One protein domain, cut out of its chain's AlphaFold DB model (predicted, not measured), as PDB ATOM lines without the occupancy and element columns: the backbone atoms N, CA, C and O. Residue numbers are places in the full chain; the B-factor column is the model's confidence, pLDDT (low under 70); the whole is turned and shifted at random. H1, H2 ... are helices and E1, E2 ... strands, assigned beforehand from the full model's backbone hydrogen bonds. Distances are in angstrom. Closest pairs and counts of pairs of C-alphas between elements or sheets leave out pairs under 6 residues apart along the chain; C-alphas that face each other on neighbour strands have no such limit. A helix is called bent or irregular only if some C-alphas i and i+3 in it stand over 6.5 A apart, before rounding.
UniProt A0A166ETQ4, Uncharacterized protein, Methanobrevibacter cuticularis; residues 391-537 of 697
ATOM      1  N   LYS A 391      16.030  42.216   6.296       85.12
ATOM      2  CA  LYS A 391      15.810  41.213   5.264       85.12
ATOM      3  C   LYS A 391      15.448  41.896   3.956       85.12
ATOM      4  O   LYS A 391      14.627  42.806   3.953       85.12
ATOM      5  N   PHE A 392      16.045  41.427   2.871       84.81
ATOM      6  CA  PHE A 392      15.598  41.762   1.526       84.81
ATOM      7  C   PHE A 392      14.607  40.718   1.028       84.81
ATOM      8  O   PHE A 392      14.700  39.537   1.388       84.81
ATOM      9  N   ASP A 393      13.712  41.142   0.145       76.94
ATOM     10  CA  ASP A 393      12.807  40.251  -0.567       76.94
ATOM     11  C   ASP A 393      13.591  39.483  -1.641       76.94
ATOM     12  O   ASP A 393      13.675  39.894  -2.789       76.94
ATOM     13  N   ASN A 394      14.232  38.380  -1.233       71.94
ATOM     14  CA  ASN A 394      14.921  37.395  -2.080       71.94
ATOM     15  C   ASN A 394      15.624  37.975  -3.329       71.94
ATOM     16  O   ASN A 394      15.424  37.454  -4.427       71.94
ATOM     17  N   ILE A 395      16.485  38.990  -3.164       92.56
ATOM     18  CA  ILE A 395      17.335  39.522  -4.246       92.56
ATOM     19  C   ILE A 395      18.157  38.360  -4.811       92.56
ATOM     20  O   ILE A 395      19.134  37.901  -4.209       92.56
ATOM     21  N   GLN A 396      17.719  37.832  -5.951       92.19
ATOM     22  CA  GLN A 396      18.271  36.627  -6.550       92.19
ATOM     23  C   GLN A 396      19.256  37.042  -7.631       92.19
ATOM     24  O   GLN A 396      18.855  37.514  -8.688       92.19
ATOM     25  N   LEU A 397      20.547  36.835  -7.389       91.06
ATOM     26  CA  LEU A 397      21.609  37.189  -8.331       91.06
ATOM     27  C   LEU A 397      21.662  36.235  -9.528       91.06
ATOM     28  O   LEU A 397      21.962  36.668 -10.645       91.06
ATOM     29  N   TYR A 398      21.376  34.951  -9.283       89.06
ATOM     30  CA  TYR A 398      21.496  33.873 -10.265       89.06
ATOM     31  C   TYR A 398      20.297  32.924 -10.207       89.06
ATOM     32  O   TYR A 398      19.889  32.484  -9.126       89.06
ATOM     33  N   ASN A 399      19.811  32.517 -11.375       84.81
ATOM     34  CA  ASN A 399      18.888  31.400 -11.536       84.81
ATOM     35  C   ASN A 399      19.596  30.281 -12.310       84.81
ATOM     36  O   ASN A 399      19.815  30.398 -13.511       84.81
ATOM     37  N   ASN A 400      20.025  29.219 -11.622       81.19
ATOM     38  CA  ASN A 400      20.898  28.180 -12.180       81.19
ATOM     39  C   ASN A 400      22.127  28.782 -12.893       81.19
ATOM     40  O   ASN A 400      23.016  29.328 -12.243       81.19
ATOM     41  N   THR A 401      22.162  28.710 -14.224       82.12
ATOM     42  CA  THR A 401      23.236  29.232 -15.077       82.12
ATOM     43  C   THR A 401      22.867  30.555 -15.753       82.12
ATOM     44  O   THR A 401      23.359  30.826 -16.846       82.12
ATOM     45  N   THR A 402      21.950  31.356 -15.199       88.44
ATOM     46  CA  THR A 402      21.551  32.652 -15.778       88.44
ATOM     47  C   THR A 402      21.656  33.802 -14.786       88.44
ATOM     48  O   THR A 402      21.360  33.641 -13.603       88.44
ATOM     49  N   LEU A 403      22.055  34.969 -15.293       91.38
ATOM     50  CA  LEU A 403      22.176  36.226 -14.553       91.38
ATOM     51  C   LEU A 403      20.830  36.954 -14.525       91.38
ATOM     52  O   LEU A 403      20.293  37.309 -15.576       91.38
ATOM     53  N   ASN A 404      20.291  37.181 -13.328       91.31
ATOM     54  CA  ASN A 404      18.943  37.732 -13.161       91.31
ATOM     55  C   ASN A 404      18.840  39.232 -13.452       91.31
ATOM     56  O   ASN A 404      17.786  39.687 -13.878       91.31
ATOM     57  N   TYR A 405      19.924  39.982 -13.259       92.56
ATOM     58  CA  TYR A 405      19.984  41.430 -13.485       92.56
ATOM     59  C   TYR A 405      20.720  41.785 -14.779       92.56
ATOM     60  O   TYR A 405      21.034  42.941 -15.028       92.56
ATOM     61  N   LEU A 406      21.035  40.791 -15.611       92.56
ATOM     62  CA  LEU A 406      21.682  41.001 -16.900       92.56
ATOM     63  C   LEU A 406      20.929  40.229 -17.981       92.56
ATOM     64  O   LEU A 406      21.466  39.308 -18.586       92.56
ATOM     65  N   PHE A 407      19.654  40.570 -18.187       88.31
ATOM     66  CA  PHE A 407      18.817  40.113 -19.308       88.31
ATOM     67  C   PHE A 407      18.762  38.588 -19.537       88.31
ATOM     68  O   PHE A 407      18.602  38.147 -20.686       88.31
ATOM     69  N   GLY A 408      18.930  37.784 -18.481       82.12
ATOM     70  CA  GLY A 408      18.970  36.322 -18.558       82.12
ATOM     71  C   GLY A 408      20.205  35.762 -19.272       82.12
ATOM     72  O   GLY A 408      20.141  34.669 -19.840       82.12
ATOM     73  N   GLU A 409      21.318  36.500 -19.301       88.00
ATOM     74  CA  GLU A 409      22.557  36.026 -19.916       88.00
ATOM     75  C   GLU A 409      23.080  34.757 -19.232       88.00
ATOM     76  O   GLU A 409      23.023  34.611 -18.008       88.00
ATOM     77  N   LYS A 410      23.609  33.829 -20.041       85.62
ATOM     78  CA  LYS A 410      24.178  32.576 -19.536       85.62
ATOM     79  C   LYS A 410      25.481  32.844 -18.785       85.62
ATOM     80  O   LYS A 410      26.339  33.591 -19.250       85.62
ATOM     81  N   TYR A 411      25.645  32.170 -17.659       83.69
ATOM     82  CA  TYR A 411      26.775  32.305 -16.759       83.69
ATOM     83  C   TYR A 411      27.132  30.957 -16.141       83.69
ATOM     84  O   TYR A 411      26.257  30.200 -15.719       83.69
ATOM     85  N   PHE A 412      28.429  30.660 -16.092       79.31
ATOM     86  CA  PHE A 412      28.929  29.476 -15.408       79.31
ATOM     87  C   PHE A 412      29.208  29.838 -13.951       79.31
ATOM     88  O   PHE A 412      30.256  30.402 -13.628       79.31
ATOM     89  N   LYS A 413      28.220  29.569 -13.098       72.56
ATOM     90  CA  LYS A 413      28.286  29.866 -11.672       72.56
ATOM     91  C   LYS A 413      29.330  28.983 -10.987       72.56
ATOM     92  O   LYS A 413      29.378  27.784 -11.239       72.56
ATOM     93  N   GLN A 414      30.133  29.571 -10.102       72.38
ATOM     94  CA  GLN A 414      31.023  28.807  -9.223       72.38
ATOM     95  C   GLN A 414      30.275  28.367  -7.954       72.38
ATOM     96  O   GLN A 414      29.439  29.108  -7.434       72.38
ATOM     97  N   ASP A 415      30.610  27.194  -7.409       66.62
ATOM     98  CA  ASP A 415      29.905  26.604  -6.253       66.62
ATOM     99  C   ASP A 415      29.893  27.505  -5.005       66.62
ATOM    100  O   ASP A 415      28.946  27.488  -4.221       66.62
ATOM    101  N   ILE A 416      30.927  28.334  -4.835       73.50
ATOM    102  CA  ILE A 416      31.126  29.195  -3.658       73.50
ATOM    103  C   ILE A 416      30.253  30.470  -3.720       73.50
ATOM    104  O   ILE A 416      30.097  31.183  -2.727       73.50
ATOM    105  N   GLU A 417      29.648  30.781  -4.867       78.81
ATOM    106  CA  GLU A 417      28.911  32.033  -5.054       78.81
ATOM    107  C   GLU A 417      27.511  31.992  -4.426       78.81
ATOM    108  O   GLU A 417      26.712  31.075  -4.652       78.81
ATOM    109  N   LYS A 418      27.161  33.036  -3.665       82.56
ATOM    110  CA  LYS A 418      25.812  33.191  -3.108       82.56
ATOM    111  C   LYS A 418      24.807  33.491  -4.221       82.56
ATOM    112  O   LYS A 418      24.955  34.470  -4.940       82.56
ATOM    113  N   SER A 419      23.751  32.678  -4.327       86.94
ATOM    114  CA  SER A 419      22.646  32.928  -5.272       86.94
ATOM    115  C   SER A 419      21.693  34.033  -4.838       86.94
ATOM    116  O   SER A 419      21.025  34.611  -5.688       86.94
ATOM    117  N   PHE A 420      21.619  34.304  -3.537       90.81
ATOM    118  CA  PHE A 420      20.657  35.232  -2.958       90.81
ATOM    119  C   PHE A 420      21.359  36.174  -1.990       90.81
ATOM    120  O   PHE A 420      22.215  35.733  -1.216       90.81
ATOM    121  N   ILE A 421      20.950  37.438  -2.014       92.31
ATOM    122  CA  ILE A 421      21.271  38.427  -0.991       92.31
ATOM    123  C   ILE A 421      20.053  38.519  -0.073       92.31
ATOM    124  O   ILE A 421      18.971  38.916  -0.497       92.31
ATOM    125  N   LYS A 422      20.216  38.102   1.183       89.50
ATOM    126  CA  LYS A 422      19.126  38.040   2.163       89.50
ATOM    127  C   LYS A 422      19.101  39.243   3.092       89.50
ATOM    128  O   LYS A 422      18.067  39.485   3.698       89.50
ATOM    129  N   ASN A 423      20.220  39.945   3.247       89.69
ATOM    130  CA  ASN A 423      20.356  41.126   4.099       89.69
ATOM    131  C   ASN A 423      21.519  42.017   3.644       89.69
ATOM    132  O   ASN A 423      22.304  41.626   2.775       89.69
ATOM    133  N   THR A 424      21.662  43.198   4.251       91.31
ATOM    134  CA  THR A 424      22.731  44.155   3.906       91.31
ATOM    135  C   THR A 424      24.133  43.564   4.083       91.31
ATOM    136  O   THR A 424      25.046  43.906   3.337       91.31
ATOM    137  N   PHE A 425      24.319  42.636   5.023       88.81
ATOM    138  CA  PHE A 425      25.610  41.999   5.291       88.81
ATOM    139  C   PHE A 425      26.058  41.045   4.175       88.81
ATOM    140  O   PHE A 425      27.251  40.928   3.896       88.81
ATOM    141  N   ASP A 426      25.122  40.396   3.476       89.56
ATOM    142  CA  ASP A 426      25.441  39.550   2.321       89.56
ATOM    143  C   ASP A 426      26.124  40.337   1.185       89.56
ATOM    144  O   ASP A 426      26.886  39.752   0.407       89.56
ATOM    145  N   LEU A 427      25.924  41.660   1.128       92.94
ATOM    146  CA  LEU A 427      26.533  42.544   0.132       92.94
ATOM    147  C   LEU A 427      28.026  42.800   0.370       92.94
ATOM    148  O   LEU A 427      28.704  43.251  -0.549       92.94
ATOM    149  N   GLU A 428      28.592  42.445   1.531       92.50
ATOM    150  CA  GLU A 428      30.042  42.563   1.758       92.50
ATOM    151  C   GLU A 428      30.859  41.821   0.696       92.50
ATOM    152  O   GLU A 428      31.872  42.331   0.220       92.50
ATOM    153  N   ALA A 429      30.423  40.615   0.322       90.38
ATOM    154  CA  ALA A 429      31.092  39.818  -0.700       90.38
ATOM    155  C   ALA A 429      31.003  40.490  -2.077       90.38
ATOM    156  O   ALA A 429      31.991  40.532  -2.807       90.38
ATOM    157  N   VAL A 430      29.846  41.078  -2.396       93.75
ATOM    158  CA  VAL A 430      29.622  41.820  -3.642       93.75
ATOM    159  C   VAL A 430      30.555  43.028  -3.715       93.75
ATOM    160  O   VAL A 430      31.275  43.178  -4.700       93.75
ATOM    161  N   PHE A 431      30.627  43.848  -2.661       95.50
ATOM    162  CA  PHE A 431      31.536  44.995  -2.629       95.50
ATOM    163  C   PHE A 431      33.005  44.573  -2.736       95.50
ATOM    164  O   PHE A 431      33.747  45.165  -3.515       95.50
ATOM    165  N   LYS A 432      33.443  43.522  -2.033       93.31
ATOM    166  CA  LYS A 432      34.823  43.008  -2.162       93.31
ATOM    167  C   LYS A 432      35.155  42.534  -3.575       93.31
ATOM    168  O   LYS A 432      36.276  42.741  -4.032       93.31
ATOM    169  N   ASP A 433      34.203  41.914  -4.270       92.00
ATOM    170  CA  ASP A 433      34.383  41.449  -5.649       92.00
ATOM    171  C   ASP A 433      34.579  42.601  -6.647       92.00
ATOM    172  O   ASP A 433      35.139  42.398  -7.733       92.00
ATOM    173  N   LEU A 434      34.140  43.808  -6.293       95.25
ATOM    174  CA  LEU A 434      34.247  44.997  -7.134       95.25
ATOM    175  C   LEU A 434      35.621  45.672  -7.023       95.25
ATOM    176  O   LEU A 434      36.093  46.243  -8.007       95.25
ATOM    177  N   PHE A 435      36.319  45.526  -5.896       94.94
ATOM    178  CA  PHE A 435      37.681  46.032  -5.713       94.94
ATOM    179  C   PHE A 435      38.710  44.942  -6.005       94.94
ATOM    180  O   PHE A 435      39.087  44.188  -5.118       94.94
ATOM    181  N   VAL A 436      39.197  44.860  -7.241       92.81
ATOM    182  CA  VAL A 436      40.183  43.841  -7.628       92.81
ATOM    183  C   VAL A 436      41.444  44.436  -8.225       92.81
ATOM    184  O   VAL A 436      41.416  45.486  -8.871       92.81
ATOM    185  N   ASP A 437      42.539  43.707  -8.062       91.19
ATOM    186  CA  ASP A 437      43.743  43.890  -8.859       91.19
ATOM    187  C   ASP A 437      44.081  42.593  -9.596       91.19
ATOM    188  O   ASP A 437      43.727  41.505  -9.144       91.19
ATOM    189  N   ILE A 438      44.736  42.703 -10.747       88.88
ATOM    190  CA  ILE A 438      45.150  41.545 -11.546       88.88
ATOM    191  C   ILE A 438      46.655  41.642 -11.750       88.88
ATOM    192  O   ILE A 438      47.134  42.573 -12.398       88.88
ATOM    193  N   LYS A 439      47.388  40.674 -11.193       82.06
ATOM    194  CA  LYS A 439      48.839  40.516 -11.367       82.06
ATOM    195  C   LYS A 439      49.135  39.081 -11.752       82.06
ATOM    196  O   LYS A 439      48.556  38.174 -11.166       82.06
ATOM    197  N   ASP A 440      49.991  38.885 -12.750       77.88
ATOM    198  CA  ASP A 440      50.418  37.557 -13.212       77.88
ATOM    199  C   ASP A 440      49.240  36.598 -13.478       77.88
ATOM    200  O   ASP A 440      49.274  35.418 -13.137       77.88
ATOM    201  N   ASN A 441      48.161  37.128 -14.069       76.81
ATOM    202  CA  ASN A 441      46.899  36.425 -14.336       76.81
ATOM    203  C   ASN A 441      46.131  35.915 -13.100       76.81
ATOM    204  O   ASN A 441      45.187  35.137 -13.235       76.81
ATOM    205  N   GLN A 442      46.479  36.380 -11.903       83.44
ATOM    206  CA  GLN A 442      45.750  36.090 -10.674       83.44
ATOM    207  C   GLN A 442      44.909  37.292 -10.248       83.44
ATOM    208  O   GLN A 442      45.383  38.430 -10.219       83.44
ATOM    209  N   VAL A 443      43.650  37.024  -9.899       88.25
ATOM    210  CA  VAL A 443      42.736  38.031  -9.353       88.25
ATOM    211  C   VAL A 443      42.990  38.146  -7.856       88.25
ATOM    212  O   VAL A 443      42.794  37.192  -7.104       88.25
ATOM    213  N   LYS A 444      43.417  39.328  -7.422       90.75
ATOM    214  CA  LYS A 444      43.602  39.668  -6.016       90.75
ATOM    215  C   LYS A 444      42.396  40.447  -5.503       90.75
ATOM    216  O   LYS A 444      41.965  41.415  -6.129       90.75
ATOM    217  N   HIS A 445      41.903  40.047  -4.336       91.56
ATOM    218  CA  HIS A 445      40.823  40.714  -3.611       91.56
ATOM    219  C   HIS A 445      41.355  41.460  -2.379       91.56
ATOM    220  O   HIS A 445      42.470  41.174  -1.925       91.56
ATOM    221  N   PRO A 446      40.590  42.423  -1.837       92.00
ATOM    222  CA  PRO A 446      40.972  43.136  -0.634       92.00
ATOM    223  C   PRO A 446      41.097  42.145   0.524       92.00
ATOM    224  O   PRO A 446      40.247  41.266   0.686       92.00
ATOM    225  N   ASN A 447      42.137  42.285   1.343       90.38
ATOM    226  CA  ASN A 447      42.405  41.377   2.456       90.38
ATOM    227  C   ASN A 447      41.516  41.700   3.671       90.38
ATOM    228  O   ASN A 447      42.000  42.091   4.732       90.38
ATOM    229  N   LEU A 448      40.197  41.587   3.489       87.75
ATOM    230  CA  LEU A 448      39.203  41.730   4.547       87.75
ATOM    231  C   LEU A 448      38.224  40.550   4.555       87.75
ATOM    232  O   LEU A 448      37.531  40.264   3.576       87.75
ATOM    233  N   TYR A 449      38.108  39.898   5.708       85.25
ATOM    234  CA  TYR A 449      37.028  38.962   6.014       85.25
ATOM    235  C   TYR A 449      35.692  39.686   6.166       85.25
ATOM    236  O   TYR A 449      34.682  39.150   5.728       85.25
ATOM    237  N   HIS A 450      35.688  40.928   6.655       87.50
ATOM    238  CA  HIS A 450      34.496  41.765   6.816       87.50
ATOM    239  C   HIS A 450      34.836  43.256   6.720       87.50
ATOM    240  O   HIS A 450      35.945  43.666   7.061       87.50
ATOM    241  N   PHE A 451      33.883  44.083   6.292       90.31
ATOM    242  CA  PHE A 451      34.100  45.509   6.038       90.31
ATOM    243  C   PHE A 451      34.400  46.319   7.300       90.31
ATOM    244  O   PHE A 451      35.159  47.278   7.215       90.31
ATOM    245  N   TYR A 452      33.927  45.922   8.488       88.31
ATOM    246  CA  TYR A 452      34.295  46.621   9.731       88.31
ATOM    247  C   TYR A 452      35.814  46.631   9.996       88.31
ATOM    248  O   TYR A 452      36.316  47.497  10.715       88.31
ATOM    249  N   GLN A 453      36.572  45.705   9.392       89.31
ATOM    250  CA  GLN A 453      38.024  45.623   9.552       89.31
ATOM    251  C   GLN A 453      38.766  46.838   8.980       89.31
ATOM    252  O   GLN A 453      39.909  47.057   9.383       89.31
ATOM    253  N   ILE A 454      38.124  47.681   8.153       91.00
ATOM    254  CA  ILE A 454      38.695  48.974   7.727       91.00
ATOM    255  C   ILE A 454      39.059  49.875   8.913       91.00
ATOM    256  O   ILE A 454      39.950  50.710   8.797       91.00
ATOM    257  N   TYR A 455      38.415  49.680  10.066       87.94
ATOM    258  CA  TYR A 455      38.674  50.445  11.283       87.94
ATOM    259  C   TYR A 455      39.662  49.778  12.243       87.94
ATOM    260  O   TYR A 455      40.149  50.429  13.161       87.94
ATOM    261  N   ILE A 456      39.977  48.495  12.051       82.25
ATOM    262  CA  ILE A 456      40.821  47.732  12.984       82.25
ATOM    263  C   ILE A 456      42.194  47.440  12.379       82.25
ATOM    264  O   ILE A 456      43.193  47.503  13.091       82.25
ATOM    265  N   ASN A 457      42.260  47.137  11.079       75.00
ATOM    266  CA  ASN A 457      43.500  46.781  10.394       75.00
ATOM    267  C   ASN A 457      43.572  47.393   8.985       75.00
ATOM    268  O   ASN A 457      43.565  46.682   7.986       75.00
ATOM    269  N   SER A 458      43.624  48.724   8.899       68.25
ATOM    270  CA  SER A 458      43.578  49.448   7.619       68.25
ATOM    271  C   SER A 458      44.847  49.338   6.767       68.25
ATOM    272  O   SER A 458      44.774  49.512   5.553       68.25
ATOM    273  N   LYS A 459      46.011  49.055   7.370       69.12
ATOM    274  CA  LYS A 459      47.316  49.209   6.701       69.12
ATOM    275  C   LYS A 459      47.591  48.179   5.598       69.12
ATOM    276  O   LYS A 459      48.292  48.515   4.652       69.12
ATOM    277  N   ASP A 460      46.982  46.993   5.665       79.75
ATOM    278  CA  ASP A 460      47.295  45.883   4.747       79.75
ATOM    279  C   ASP A 460      46.141  45.468   3.823       79.75
ATOM    280  O   ASP A 460      46.302  44.557   3.003       79.75
ATOM    281  N   ILE A 461      44.990  46.147   3.915       87.75
ATOM    282  CA  ILE A 461      43.758  45.772   3.200       87.75
ATOM    283  C   ILE A 461      43.980  45.717   1.687       87.75
ATOM    284  O   ILE A 461      43.590  44.749   1.037       87.75
ATOM    285  N   LEU A 462      44.637  46.742   1.142       88.12
ATOM    286  CA  LEU A 462      44.942  46.878  -0.282       88.12
ATOM    287  C   LEU A 462      46.446  46.821  -0.561       88.12
ATOM    288  O   LEU A 462      46.943  47.435  -1.504       88.12
ATOM    289  N   SER A 463      47.193  46.073   0.255       85.19
ATOM    290  CA  SER A 463      48.626  45.865   0.027       85.19
ATOM    291  C   SER A 463      48.882  45.416  -1.418       85.19
ATOM    292  O   SER A 463      48.249  44.487  -1.921       85.19
ATOM    293  N   ASN A 464      49.818  46.065  -2.110       85.31
ATOM    294  CA  ASN A 464      50.175  45.777  -3.504       85.31
ATOM    295  C   ASN A 464      49.059  45.982  -4.550       85.31
ATOM    296  O   ASN A 464      49.234  45.485  -5.660       85.31
ATOM    297  N   PHE A 465      47.964  46.683  -4.249       91.75
ATOM    298  CA  PHE A 465      47.012  47.132  -5.273       91.75
ATOM    299  C   PHE A 465      47.563  48.348  -6.028       91.75
ATOM    300  O   PHE A 465      48.434  49.067  -5.534       91.75
ATOM    301  N   ASP A 466      47.049  48.607  -7.228       91.44
ATOM    302  CA  ASP A 466      47.358  49.843  -7.944       91.44
ATOM    303  C   ASP A 466      46.774  51.087  -7.248       91.44
ATOM    304  O   ASP A 466      45.816  51.025  -6.466       91.44
ATOM    305  N   SER A 467      47.334  52.249  -7.583       91.62
ATOM    306  CA  SER A 467      46.954  53.529  -6.983       91.62
ATOM    307  C   SER A 467      45.505  53.924  -7.262       91.62
ATOM    308  O   SER A 467      44.864  54.490  -6.379       91.62
ATOM    309  N   LYS A 468      44.955  53.604  -8.443       92.94
ATOM    310  CA  LYS A 468      43.578  53.968  -8.803       92.94
ATOM    311  C   LYS A 468      42.575  53.168  -7.977       92.94
ATOM    312  O   LYS A 468      41.686  53.761  -7.373       92.94
ATOM    313  N   THR A 469      42.746  51.850  -7.876       94.06
ATOM    314  CA  THR A 469      41.874  51.011  -7.035       94.06
ATOM    315  C   THR A 469      41.975  51.403  -5.560       94.06
ATOM    316  O   THR A 469      40.954  51.514  -4.884       94.06
ATOM    317  N   THR A 470      43.187  51.701  -5.081       93.44
ATOM    318  CA  THR A 470      43.415  52.169  -3.705       93.44
ATOM    319  C   THR A 470      42.721  53.501  -3.426       93.44
ATOM    320  O   THR A 470      42.070  53.652  -2.389       93.44
ATOM    321  N   ALA A 471      42.802  54.456  -4.357       94.94
ATOM    322  CA  ALA A 471      42.146  55.753  -4.236       94.94
ATOM    323  C   ALA A 471      40.616  55.623  -4.202       94.94
ATOM    324  O   ALA A 471      39.983  56.190  -3.315       94.94
ATOM    325  N   ILE A 472      40.026  54.836  -5.110       95.56
ATOM    326  CA  ILE A 472      38.571  54.620  -5.170       95.56
ATOM    327  C   ILE A 472      38.071  53.929  -3.896       95.56
ATOM    328  O   ILE A 472      37.078  54.357  -3.313       95.56
ATOM    329  N   PHE A 473      38.765  52.894  -3.414       94.88
ATOM    330  CA  PHE A 473      38.392  52.237  -2.161       94.88
ATOM    331  C   PHE A 473      38.467  53.195  -0.972       94.88
ATOM    332  O   PHE A 473      37.514  53.299  -0.209       94.88
ATOM    333  N   THR A 474      39.568  53.940  -0.834       93.00
ATOM    334  CA  THR A 474      39.750  54.891   0.278       93.00
ATOM    335  C   THR A 474      38.684  55.986   0.261       93.00
ATOM    336  O   THR A 474      38.210  56.393   1.318       93.00
ATOM    337  N   LYS A 475      38.277  56.428  -0.936       95.69
ATOM    338  CA  LYS A 475      37.215  57.417  -1.142       95.69
ATOM    339  C   LYS A 475      35.854  56.930  -0.633       95.69
ATOM    340  O   LYS A 475      35.135  57.731  -0.055       95.69
ATOM    341  N   TYR A 476      35.531  55.646  -0.810       96.44
ATOM    342  CA  TYR A 476      34.169  55.126  -0.621       96.44
ATOM    343  C   TYR A 476      33.998  54.090   0.502       96.44
ATOM    344  O   TYR A 476      32.874  53.702   0.818       96.44
ATOM    345  N   MET A 477      35.074  53.618   1.139       94.06
ATOM    346  CA  MET A 477      35.005  52.540   2.141       94.06
ATOM    347  C   MET A 477      34.082  52.853   3.327       94.06
ATOM    348  O   MET A 477      33.478  51.944   3.893       94.06
ATOM    349  N   HIS A 478      33.965  54.128   3.707       94.00
ATOM    350  CA  HIS A 478      33.090  54.561   4.797       94.00
ATOM    351  C   HIS A 478      31.620  54.581   4.384       94.00
ATOM    352  O   HIS A 478      30.776  54.165   5.168       94.00
ATOM    353  N   ASP A 479      31.320  54.974   3.149       96.31
ATOM    354  CA  ASP A 479      29.959  54.960   2.618       96.31
ATOM    355  C   ASP A 479      29.436  53.526   2.474       96.31
ATOM    356  O   ASP A 479      28.300  53.241   2.851       96.31
ATOM    357  N   ILE A 480      30.299  52.596   2.035       96.31
ATOM    358  CA  ILE A 480      29.996  51.154   2.022       96.31
ATOM    359  C   ILE A 480      29.750  50.648   3.445       96.31
ATOM    360  O   ILE A 480      28.810  49.893   3.689       96.31
ATOM    361  N   PHE A 481      30.589  51.050   4.401       94.56
ATOM    362  CA  PHE A 481      30.410  50.649   5.791       94.56
ATOM    363  C   PHE A 481      29.067  51.136   6.355       94.56
ATOM    364  O   PHE A 481      28.336  50.328   6.928       94.56
ATOM    365  N   ASN A 482      28.723  52.411   6.159       94.81
ATOM    366  CA  ASN A 482      27.467  52.992   6.635       94.81
ATOM    367  C   ASN A 482      26.260  52.280   6.003       94.81
ATOM    368  O   ASN A 482      25.318  51.909   6.702       94.81
ATOM    369  N   PHE A 483      26.330  51.992   4.703       95.12
ATOM    370  CA  PHE A 483      25.291  51.247   4.001       95.12
ATOM    371  C   PHE A 483      25.038  49.876   4.645       95.12
ATOM    372  O   PHE A 483      23.904  49.515   4.956       95.12
ATOM    373  N   ILE A 484      26.108  49.114   4.892       93.69
ATOM    374  CA  ILE A 484      26.000  47.739   5.388       93.69
ATOM    375  C   ILE A 484      25.613  47.701   6.868       93.69
ATOM    376  O   ILE A 484      24.691  46.975   7.248       93.69
ATOM    377  N   TYR A 485      26.344  48.441   7.705       91.69
ATOM    378  CA  TYR A 485      26.316  48.289   9.160       91.69
ATOM    379  C   TYR A 485      25.384  49.281   9.863       91.69
ATOM    380  O   TYR A 485      24.784  48.910  10.872       91.69
ATOM    381  N   GLU A 486      25.239  50.502   9.340       91.88
ATOM    382  CA  GLU A 486      24.289  51.505   9.855       91.88
ATOM    383  C   GLU A 486      22.919  51.402   9.166       91.88
ATOM    384  O   GLU A 486      21.940  51.960   9.657       91.88
ATOM    385  N   VAL A 487      22.822  50.621   8.080       92.50
ATOM    386  CA  VAL A 487      21.596  50.468   7.279       92.50
ATOM    387  C   VAL A 487      21.145  51.830   6.737       92.50
ATOM    388  O   VAL A 487      19.966  52.185   6.760       92.50
ATOM    389  N   ASN A 488      22.120  52.620   6.292       92.44
ATOM    390  CA  ASN A 488      21.897  53.899   5.641       92.44
ATOM    391  C   ASN A 488      21.916  53.692   4.120       92.44
ATOM    392  O   ASN A 488      22.977  53.755   3.505       92.44
ATOM    393  N   PHE A 489      20.762  53.396   3.519       90.19
ATOM    394  CA  PHE A 489      20.677  53.132   2.078       90.19
ATOM    395  C   PHE A 489      21.104  54.344   1.229       90.19
ATOM    396  O   PHE A 489      21.731  54.158   0.187       90.19
ATOM    397  N   ASP A 490      20.902  55.561   1.742       92.12
ATOM    398  CA  ASP A 490      21.265  56.820   1.079       92.12
ATOM    399  C   ASP A 490      22.780  57.072   1.023       92.12
ATOM    400  O   ASP A 490      23.235  58.002   0.354       92.12
ATOM    401  N   SER A 491      23.600  56.271   1.719       94.00
ATOM    402  CA  SER A 491      25.056  56.413   1.625       94.00
ATOM    403  C   SER A 491      25.617  55.895   0.299       94.00
ATOM    404  O   SER A 491      26.754  56.215  -0.042       94.00
ATOM    405  N   LEU A 492      24.846  55.125  -0.479       94.44
ATOM    406  CA  LEU A 492      25.221  54.769  -1.847       94.44
ATOM    407  C   LEU A 492      24.715  55.816  -2.835       94.44
ATOM    408  O   LEU A 492      23.577  56.260  -2.780       94.44
ATOM    409  N   SER A 493      25.556  56.155  -3.811       92.38
ATOM    410  CA  SER A 493      25.169  57.021  -4.928       92.38
ATOM    411  C   SER A 493      25.508  56.382  -6.268       92.38
ATOM    412  O   SER A 493      26.485  55.636  -6.386       92.38
ATOM    413  N   LYS A 494      24.749  56.733  -7.313       92.44
ATOM    414  CA  LYS A 494      25.001  56.292  -8.696       92.44
ATOM    415  C   LYS A 494      26.458  56.499  -9.117       92.44
ATOM    416  O   LYS A 494      27.106  55.566  -9.581       92.44
ATOM    417  N   ASN A 495      27.000  57.695  -8.880       92.25
ATOM    418  CA  ASN A 495      28.380  58.041  -9.232       92.25
ATOM    419  C   ASN A 495      29.406  57.114  -8.569       92.25
ATOM    420  O   ASN A 495      30.364  56.687  -9.211       92.25
ATOM    421  N   MET A 496      29.188  56.783  -7.296       94.94
ATOM    422  CA  MET A 496      30.044  55.872  -6.547       94.94
ATOM    423  C   MET A 496      30.023  54.463  -7.148       94.94
ATOM    424  O   MET A 496      31.091  53.919  -7.438       94.94
ATOM    425  N   ILE A 497      28.829  53.898  -7.371       96.06
ATOM    426  CA  ILE A 497      28.675  52.561  -7.964       96.06
ATOM    427  C   ILE A 497      29.326  52.518  -9.350       96.06
ATOM    428  O   ILE A 497      30.138  51.634  -9.633       96.06
ATOM    429  N   ASN A 498      29.018  53.503 -10.194       95.56
ATOM    430  CA  ASN A 498      29.559  53.615 -11.542       95.56
ATOM    431  C   ASN A 498      31.095  53.600 -11.549       95.56
ATOM    432  O   ASN A 498      31.710  52.859 -12.319       95.56
ATOM    433  N   GLU A 499      31.724  54.391 -10.675       95.69
ATOM    434  CA  GLU A 499      33.177  54.558 -10.642       95.69
ATOM    435  C   GLU A 499      33.907  53.257 -10.272       95.69
ATOM    436  O   GLU A 499      34.832  52.844 -10.983       95.69
ATOM    437  N   PHE A 500      33.501  52.574  -9.191       95.44
ATOM    438  CA  PHE A 500      34.190  51.348  -8.784       95.44
ATOM    439  C   PHE A 500      33.851  50.150  -9.683       95.44
ATOM    440  O   PHE A 500      34.738  49.327  -9.933       95.44
ATOM    441  N   VAL A 501      32.624  50.056 -10.223       97.12
ATOM    442  CA  VAL A 501      32.255  48.982 -11.161       97.12
ATOM    443  C   VAL A 501      33.085  49.134 -12.424       97.12
ATOM    444  O   VAL A 501      33.758  48.186 -12.827       97.12
ATOM    445  N   LEU A 502      33.103  50.330 -13.020       96.62
ATOM    446  CA  LEU A 502      33.854  50.583 -14.244       96.62
ATOM    447  C   LEU A 502      35.350  50.316 -14.051       96.62
ATOM    448  O   LEU A 502      35.977  49.693 -14.910       96.62
ATOM    449  N   ASN A 503      35.931  50.737 -12.922       95.81
ATOM    450  CA  ASN A 503      37.327  50.430 -12.614       95.81
ATOM    451  C   ASN A 503      37.585  48.913 -12.598       95.81
ATOM    452  O   ASN A 503      38.557  48.449 -13.198       95.81
ATOM    453  N   SER A 504      36.682  48.146 -11.980       95.56
ATOM    454  CA  SER A 504      36.716  46.681 -11.969       95.56
ATOM    455  C   SER A 504      36.648  46.094 -13.385       95.56
ATOM    456  O   SER A 504      37.463  45.251 -13.752       95.56
ATOM    457  N   LEU A 505      35.722  46.570 -14.224       95.56
ATOM    458  CA  LEU A 505      35.567  46.084 -15.598       95.56
ATOM    459  C   LEU A 505      36.800  46.366 -16.460       95.56
ATOM    460  O   LEU A 505      37.269  45.475 -17.168       95.56
ATOM    461  N   ILE A 506      37.375  47.569 -16.364       93.56
ATOM    462  CA  ILE A 506      38.586  47.950 -17.107       93.56
ATOM    463  C   ILE A 506      39.771  47.049 -16.730       93.56
ATOM    464  O   ILE A 506      40.563  46.680 -17.602       93.56
ATOM    465  N   LYS A 507      39.897  46.655 -15.454       91.94
ATOM    466  CA  LYS A 507      40.937  45.717 -15.001       91.94
ATOM    467  C   LYS A 507      40.841  44.376 -15.721       91.94
ATOM    468  O   LYS A 507      41.845  43.904 -16.252       91.94
ATOM    469  N   PHE A 508      39.645  43.795 -15.792       91.56
ATOM    470  CA  PHE A 508      39.433  42.551 -16.533       91.56
ATOM    471  C   PHE A 508      39.610  42.746 -18.038       91.56
ATOM    472  O   PHE A 508      40.287  41.933 -18.663       91.56
ATOM    473  N   GLN A 509      39.103  43.849 -18.604       90.88
ATOM    474  CA  GLN A 509      39.222  44.168 -20.031       90.88
ATOM    475  C   GLN A 509      40.676  44.132 -20.515       90.88
ATOM    476  O   GLN A 509      40.967  43.537 -21.554       90.88
ATOM    477  N   ARG A 510      41.595  44.718 -19.737       86.94
ATOM    478  CA  ARG A 510      43.038  44.749 -20.039       86.94
ATOM    479  C   ARG A 510      43.687  43.368 -20.109       86.94
ATOM    480  O   ARG A 510      44.746  43.242 -20.710       86.94
ATOM    481  N   ASN A 511      43.068  42.352 -19.513       81.44
ATOM    482  CA  ASN A 511      43.635  41.013 -19.393       81.44
ATOM    483  C   ASN A 511      42.818  39.940 -20.147       81.44
ATOM    484  O   ASN A 511      43.077  38.751 -19.986       81.44
ATOM    485  N   THR A 512      41.860  40.336 -20.995       70.62
ATOM    486  CA  THR A 512      40.866  39.484 -21.702       70.62
ATOM    487  C   THR A 512      41.409  38.353 -22.583       70.62
ATOM    488  O   THR A 512      40.623  37.547 -23.077       70.62
ATOM    489  N   ALA A 513      42.728  38.217 -22.743       65.12
ATOM    490  CA  ALA A 513      43.352  37.082 -23.427       65.12
ATOM    491  C   ALA A 513      42.968  35.714 -22.816       65.12
ATOM    492  O   ALA A 513      43.080  34.682 -23.477       65.12
ATOM    493  N   LEU A 514      42.485  35.696 -21.569       62.81
ATOM    494  CA  LEU A 514      42.025  34.499 -20.873       62.81
ATOM    495  C   LEU A 514      40.493  34.383 -20.895       62.81
ATOM    496  O   LEU A 514      39.781  35.233 -20.358       62.81
ATOM    497  N   LYS A 515      39.977  33.275 -21.453       62.28
ATOM    498  CA  LYS A 515      38.532  33.025 -21.659       62.28
ATOM    499  C   LYS A 515      37.660  33.197 -20.403       62.28
ATOM    500  O   LYS A 515      36.490  33.550 -20.532       62.28
ATOM    501  N   TYR A 516      38.189  32.963 -19.201       70.88
ATOM    502  CA  TYR A 516      37.405  33.038 -17.962       70.88
ATOM    503  C   TYR A 516      37.105  34.477 -17.504       70.88
ATOM    504  O   TYR A 516      36.156  34.691 -16.750       70.88
ATOM    505  N   TYR A 517      37.828  35.491 -17.992       82.25
ATOM    506  CA  TYR A 517      37.585  36.883 -17.589       82.25
ATOM    507  C   TYR A 517      36.285  37.480 -18.122       82.25
ATOM    508  O   TYR A 517      35.711  38.351 -17.468       82.25
ATOM    509  N   ASN A 518      35.741  36.949 -19.216       84.38
ATOM    510  CA  ASN A 518      34.412  37.339 -19.690       84.38
ATOM    511  C   ASN A 518      33.336  37.039 -18.632       84.38
ATOM    512  O   ASN A 518      32.451  37.859 -18.395       84.38
ATOM    513  N   CYS A 519      33.454  35.905 -17.931       85.56
ATOM    514  CA  CYS A 519      32.539  35.547 -16.844       85.56
ATOM    515  C   CYS A 519      32.639  36.547 -15.681       85.56
ATOM    516  O   CYS A 519      31.624  36.943 -15.113       85.56
ATOM    517  N   HIS A 520      33.848  37.013 -15.356       88.69
ATOM    518  CA  HIS A 520      34.056  38.024 -14.321       88.69
ATOM    519  C   HIS A 520      33.444  39.387 -14.685       88.69
ATOM    520  O   HIS A 520      32.921  40.062 -13.793       88.69
ATOM    521  N   ILE A 521      33.474  39.778 -15.962       92.31
ATOM    522  CA  ILE A 521      32.832  41.007 -16.452       92.31
ATOM    523  C   ILE A 521      31.308  40.897 -16.354       92.31
ATOM    524  O   ILE A 521      30.677  41.760 -15.744       92.31
ATOM    525  N   LEU A 522      30.722  39.805 -16.855       92.88
ATOM    526  CA  LEU A 522      29.276  39.567 -16.777       92.88
ATOM    527  C   LEU A 522      28.769  39.547 -15.327       92.88
ATOM    528  O   LEU A 522      27.760  40.177 -15.016       92.88
ATOM    529  N   LYS A 523      29.507  38.901 -14.415       92.38
ATOM    530  CA  LYS A 523      29.195  38.880 -12.977       92.38
ATOM    531  C   LYS A 523      29.113  40.293 -12.382       92.38
ATOM    532  O   LYS A 523      28.191  40.589 -11.630       92.38
ATOM    533  N   ARG A 524      30.052  41.175 -12.732       94.44
ATOM    534  CA  ARG A 524      30.105  42.559 -12.225       94.44
ATOM    535  C   ARG A 524      29.027  43.445 -12.824       94.44
ATOM    536  O   ARG A 524      28.470  44.268 -12.109       94.44
ATOM    537  N   LEU A 525      28.699  43.249 -14.098       95.94
ATOM    538  CA  LEU A 525      27.561  43.914 -14.729       95.94
ATOM    539  C   LEU A 525      26.236  43.480 -14.089       95.94
ATOM    540  O   LEU A 525      25.387  44.319 -13.821       95.94
ATOM    541  N   ASN A 526      26.083  42.200 -13.743       95.06
ATOM    542  CA  ASN A 526      24.920  41.728 -12.987       95.06
ATOM    543  C   ASN A 526      24.825  42.402 -11.606       95.06
ATOM    544  O   ASN A 526      23.750  42.835 -11.209       95.06
ATOM    545  N   TYR A 527      25.945  42.558 -10.891       95.69
ATOM    546  CA  TYR A 527      25.966  43.317  -9.631       95.69
ATOM    547  C   TYR A 527      25.611  44.789  -9.826       95.69
ATOM    548  O   TYR A 527      24.887  45.355  -9.016       95.69
ATOM    549  N   TYR A 528      26.107  45.401 -10.899       96.19
ATOM    550  CA  TYR A 528      25.819  46.785 -11.235       96.19
ATOM    551  C   TYR A 528      24.321  47.033 -11.408       96.19
ATOM    552  O   TYR A 528      23.758  47.864 -10.701       96.19
ATOM    553  N   PHE A 529      23.661  46.270 -12.282       94.75
ATOM    554  CA  PHE A 529      22.222  46.412 -12.509       94.75
ATOM    555  C   PHE A 529      21.385  45.992 -11.299       94.75
ATOM    556  O   PHE A 529      20.327  46.576 -11.078       94.75
ATOM    557  N   MET A 530      21.876  45.065 -10.469       94.25
ATOM    558  CA  MET A 530      21.273  44.786  -9.163       94.25
ATOM    559  C   MET A 530      21.288  46.028  -8.269       94.25
ATOM    560  O   MET A 530      20.237  46.412  -7.768       94.25
ATOM    561  N   PHE A 531      22.425  46.724  -8.137       94.94
ATOM    562  CA  PHE A 531      22.471  47.964  -7.355       94.94
ATOM    563  C   PHE A 531      21.546  49.047  -7.906       94.94
ATOM    564  O   PHE A 531      20.842  49.698  -7.137       94.94
ATOM    565  N   LYS A 532      21.522  49.219  -9.232       92.25
ATOM    566  CA  LYS A 532      20.648  50.196  -9.883       92.25
ATOM    567  C   LYS A 532      19.172  49.946  -9.584       92.25
ATOM    568  O   LYS A 532      18.471  50.871  -9.195       92.25
ATOM    569  N   LYS A 533      18.733  48.698  -9.755       91.50
ATOM    570  CA  LYS A 533      17.331  48.303  -9.632       91.50
ATOM    571  C   LYS A 533      16.860  48.243  -8.182       91.50
ATOM    572  O   LYS A 533      15.792  48.752  -7.883       91.50
ATOM    573  N   GLU A 534      17.643  47.619  -7.304       92.19
ATOM    574  CA  GLU A 534      17.210  47.302  -5.935       92.19
ATOM    575  C   GLU A 534      17.484  48.430  -4.931       92.19
ATOM    576  O   GLU A 534      16.839  48.476  -3.888       92.19
ATOM    577  N   PHE A 535      18.449  49.320  -5.205       92.06
ATOM    578  CA  PHE A 535      18.896  50.318  -4.219       92.06
ATOM    579  C   PHE A 535      18.932  51.764  -4.719       92.06
ATOM    580  O   PHE A 535      18.958  52.666  -3.889       92.06
ATOM    581  N   LEU A 536      18.973  52.008  -6.032       91.06
ATOM    582  CA  LEU A 536      19.047  53.368  -6.588       91.06
ATOM    583  C   LEU A 536      17.784  53.799  -7.343       91.06
ATOM    584  O   LEU A 536      17.707  54.961  -7.729       91.06
ATOM    585  N   GLU A 537      16.846  52.876  -7.585       84.88
ATOM    586  CA  GLU A 537      15.638  53.093  -8.400       84.88
ATOM    587  C   GLU A 537      15.939  53.738  -9.771       84.88
ATOM    588  O   GLU A 537      15.153  54.514 -10.310       84.88
TER     589      GLU A 537
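What this domain is: This is residues 391 to 537 of the 697 residues of an uncharacterized protein of Methanobrevibacter cuticularis (UniProt A0A166ETQ4). A helical hairpin, H4 and H5, packs side by side, and the bent helix H3 folds over with one arm on H4 and the other on H1, which lies near the middle. Two small strand hairpins sit at the two ends of H1, E1 with E2 before it and E3 with E4 after it, and a long loop follows E1. The printed part has 147 residues in the order E1 E2 H1 E3 E4 H2 H3 H4 H5, mostly helix, with two antiparallel sheets of two strands. It is compact, with a radius of gyration of the C-alphas of 14.8 A and spans of 39 by 38 by 27 A.

Where its parts are: Find C-alpha 391 at (15.810, 41.213, 5.264), where E1 begins; it runs to residue 396 over 12.9 A. E2 is residues 420 to 423, and H1, residues 424 to 434, spans 16.0 A. H1 is neither bent nor irregular, but only just: C-alphas 426 and 429 are 6.4 A apart. E3 is residues 437 to 439, E4 442 to 444 and H2 451 to 455. By its hydrogen bonds residues 467 to 486 were assigned as one helix, H3, but it is bent: C-alphas 475 and 478 are 7.8 A apart. Its arms are H3a, residues 467 to 475, and H3b, residues 478 to 486. H4 runs from 494 to 509 over 21.9 A, and H5 from 517 to 535 over 26.6 A, ending at C-alpha 535 (18.896, 50.318, -4.219).

How they stand to each other: Begin at the hairpin E1 and E2, antiparallel, where N 392 and O 422 are 2.9 A apart, within hydrogen-bond range. From E2 a tight link enters H1. H1 touches H3b at a shallow tilt of 25 degrees, opposite ways, closest at the C-alphas of Thr 424 and Ile 484, 5.1 A. H1 only just touches H4, with 3 pairs of C-alphas within 8 A, closest at Leu 434 and Ser 504, 5.7 A. H3a touches H4 with its closest C-alphas, Ile 472 and Phe 500, 6.6 A apart. The helical hairpin H4 and H5 touches at a shallow tilt of 8 degrees, closest at the C-alphas of Leu 505 and Ile 521, 5.8 A. In the hairpin E3 and E4, N 442 and O 439 are 2.8 A apart. H2 is close to but not clearly touching H3b; the C-alphas of Phe 451 and Phe 481, their closest, are 6.3 A apart. Every O i to N i+4 pair is within hydrogen-bond range in H3a, H3b, H4 and H5, against 4 of 7 in H1 and 0 of 1 in H2, where 2 of 2 O i to N i+3 pairs are.

The domain as a whole: The C-alphas of Glu 486 and Ala 513 are the two farthest apart, 41.0 A. The printed part has no cut. The links E1 to E2, residues 397 to 419, and H2 to H3 are long. Mean pLDDT of the printed part is 88.6; residues 415, 458 to 459 and 513 to 515 are under 70.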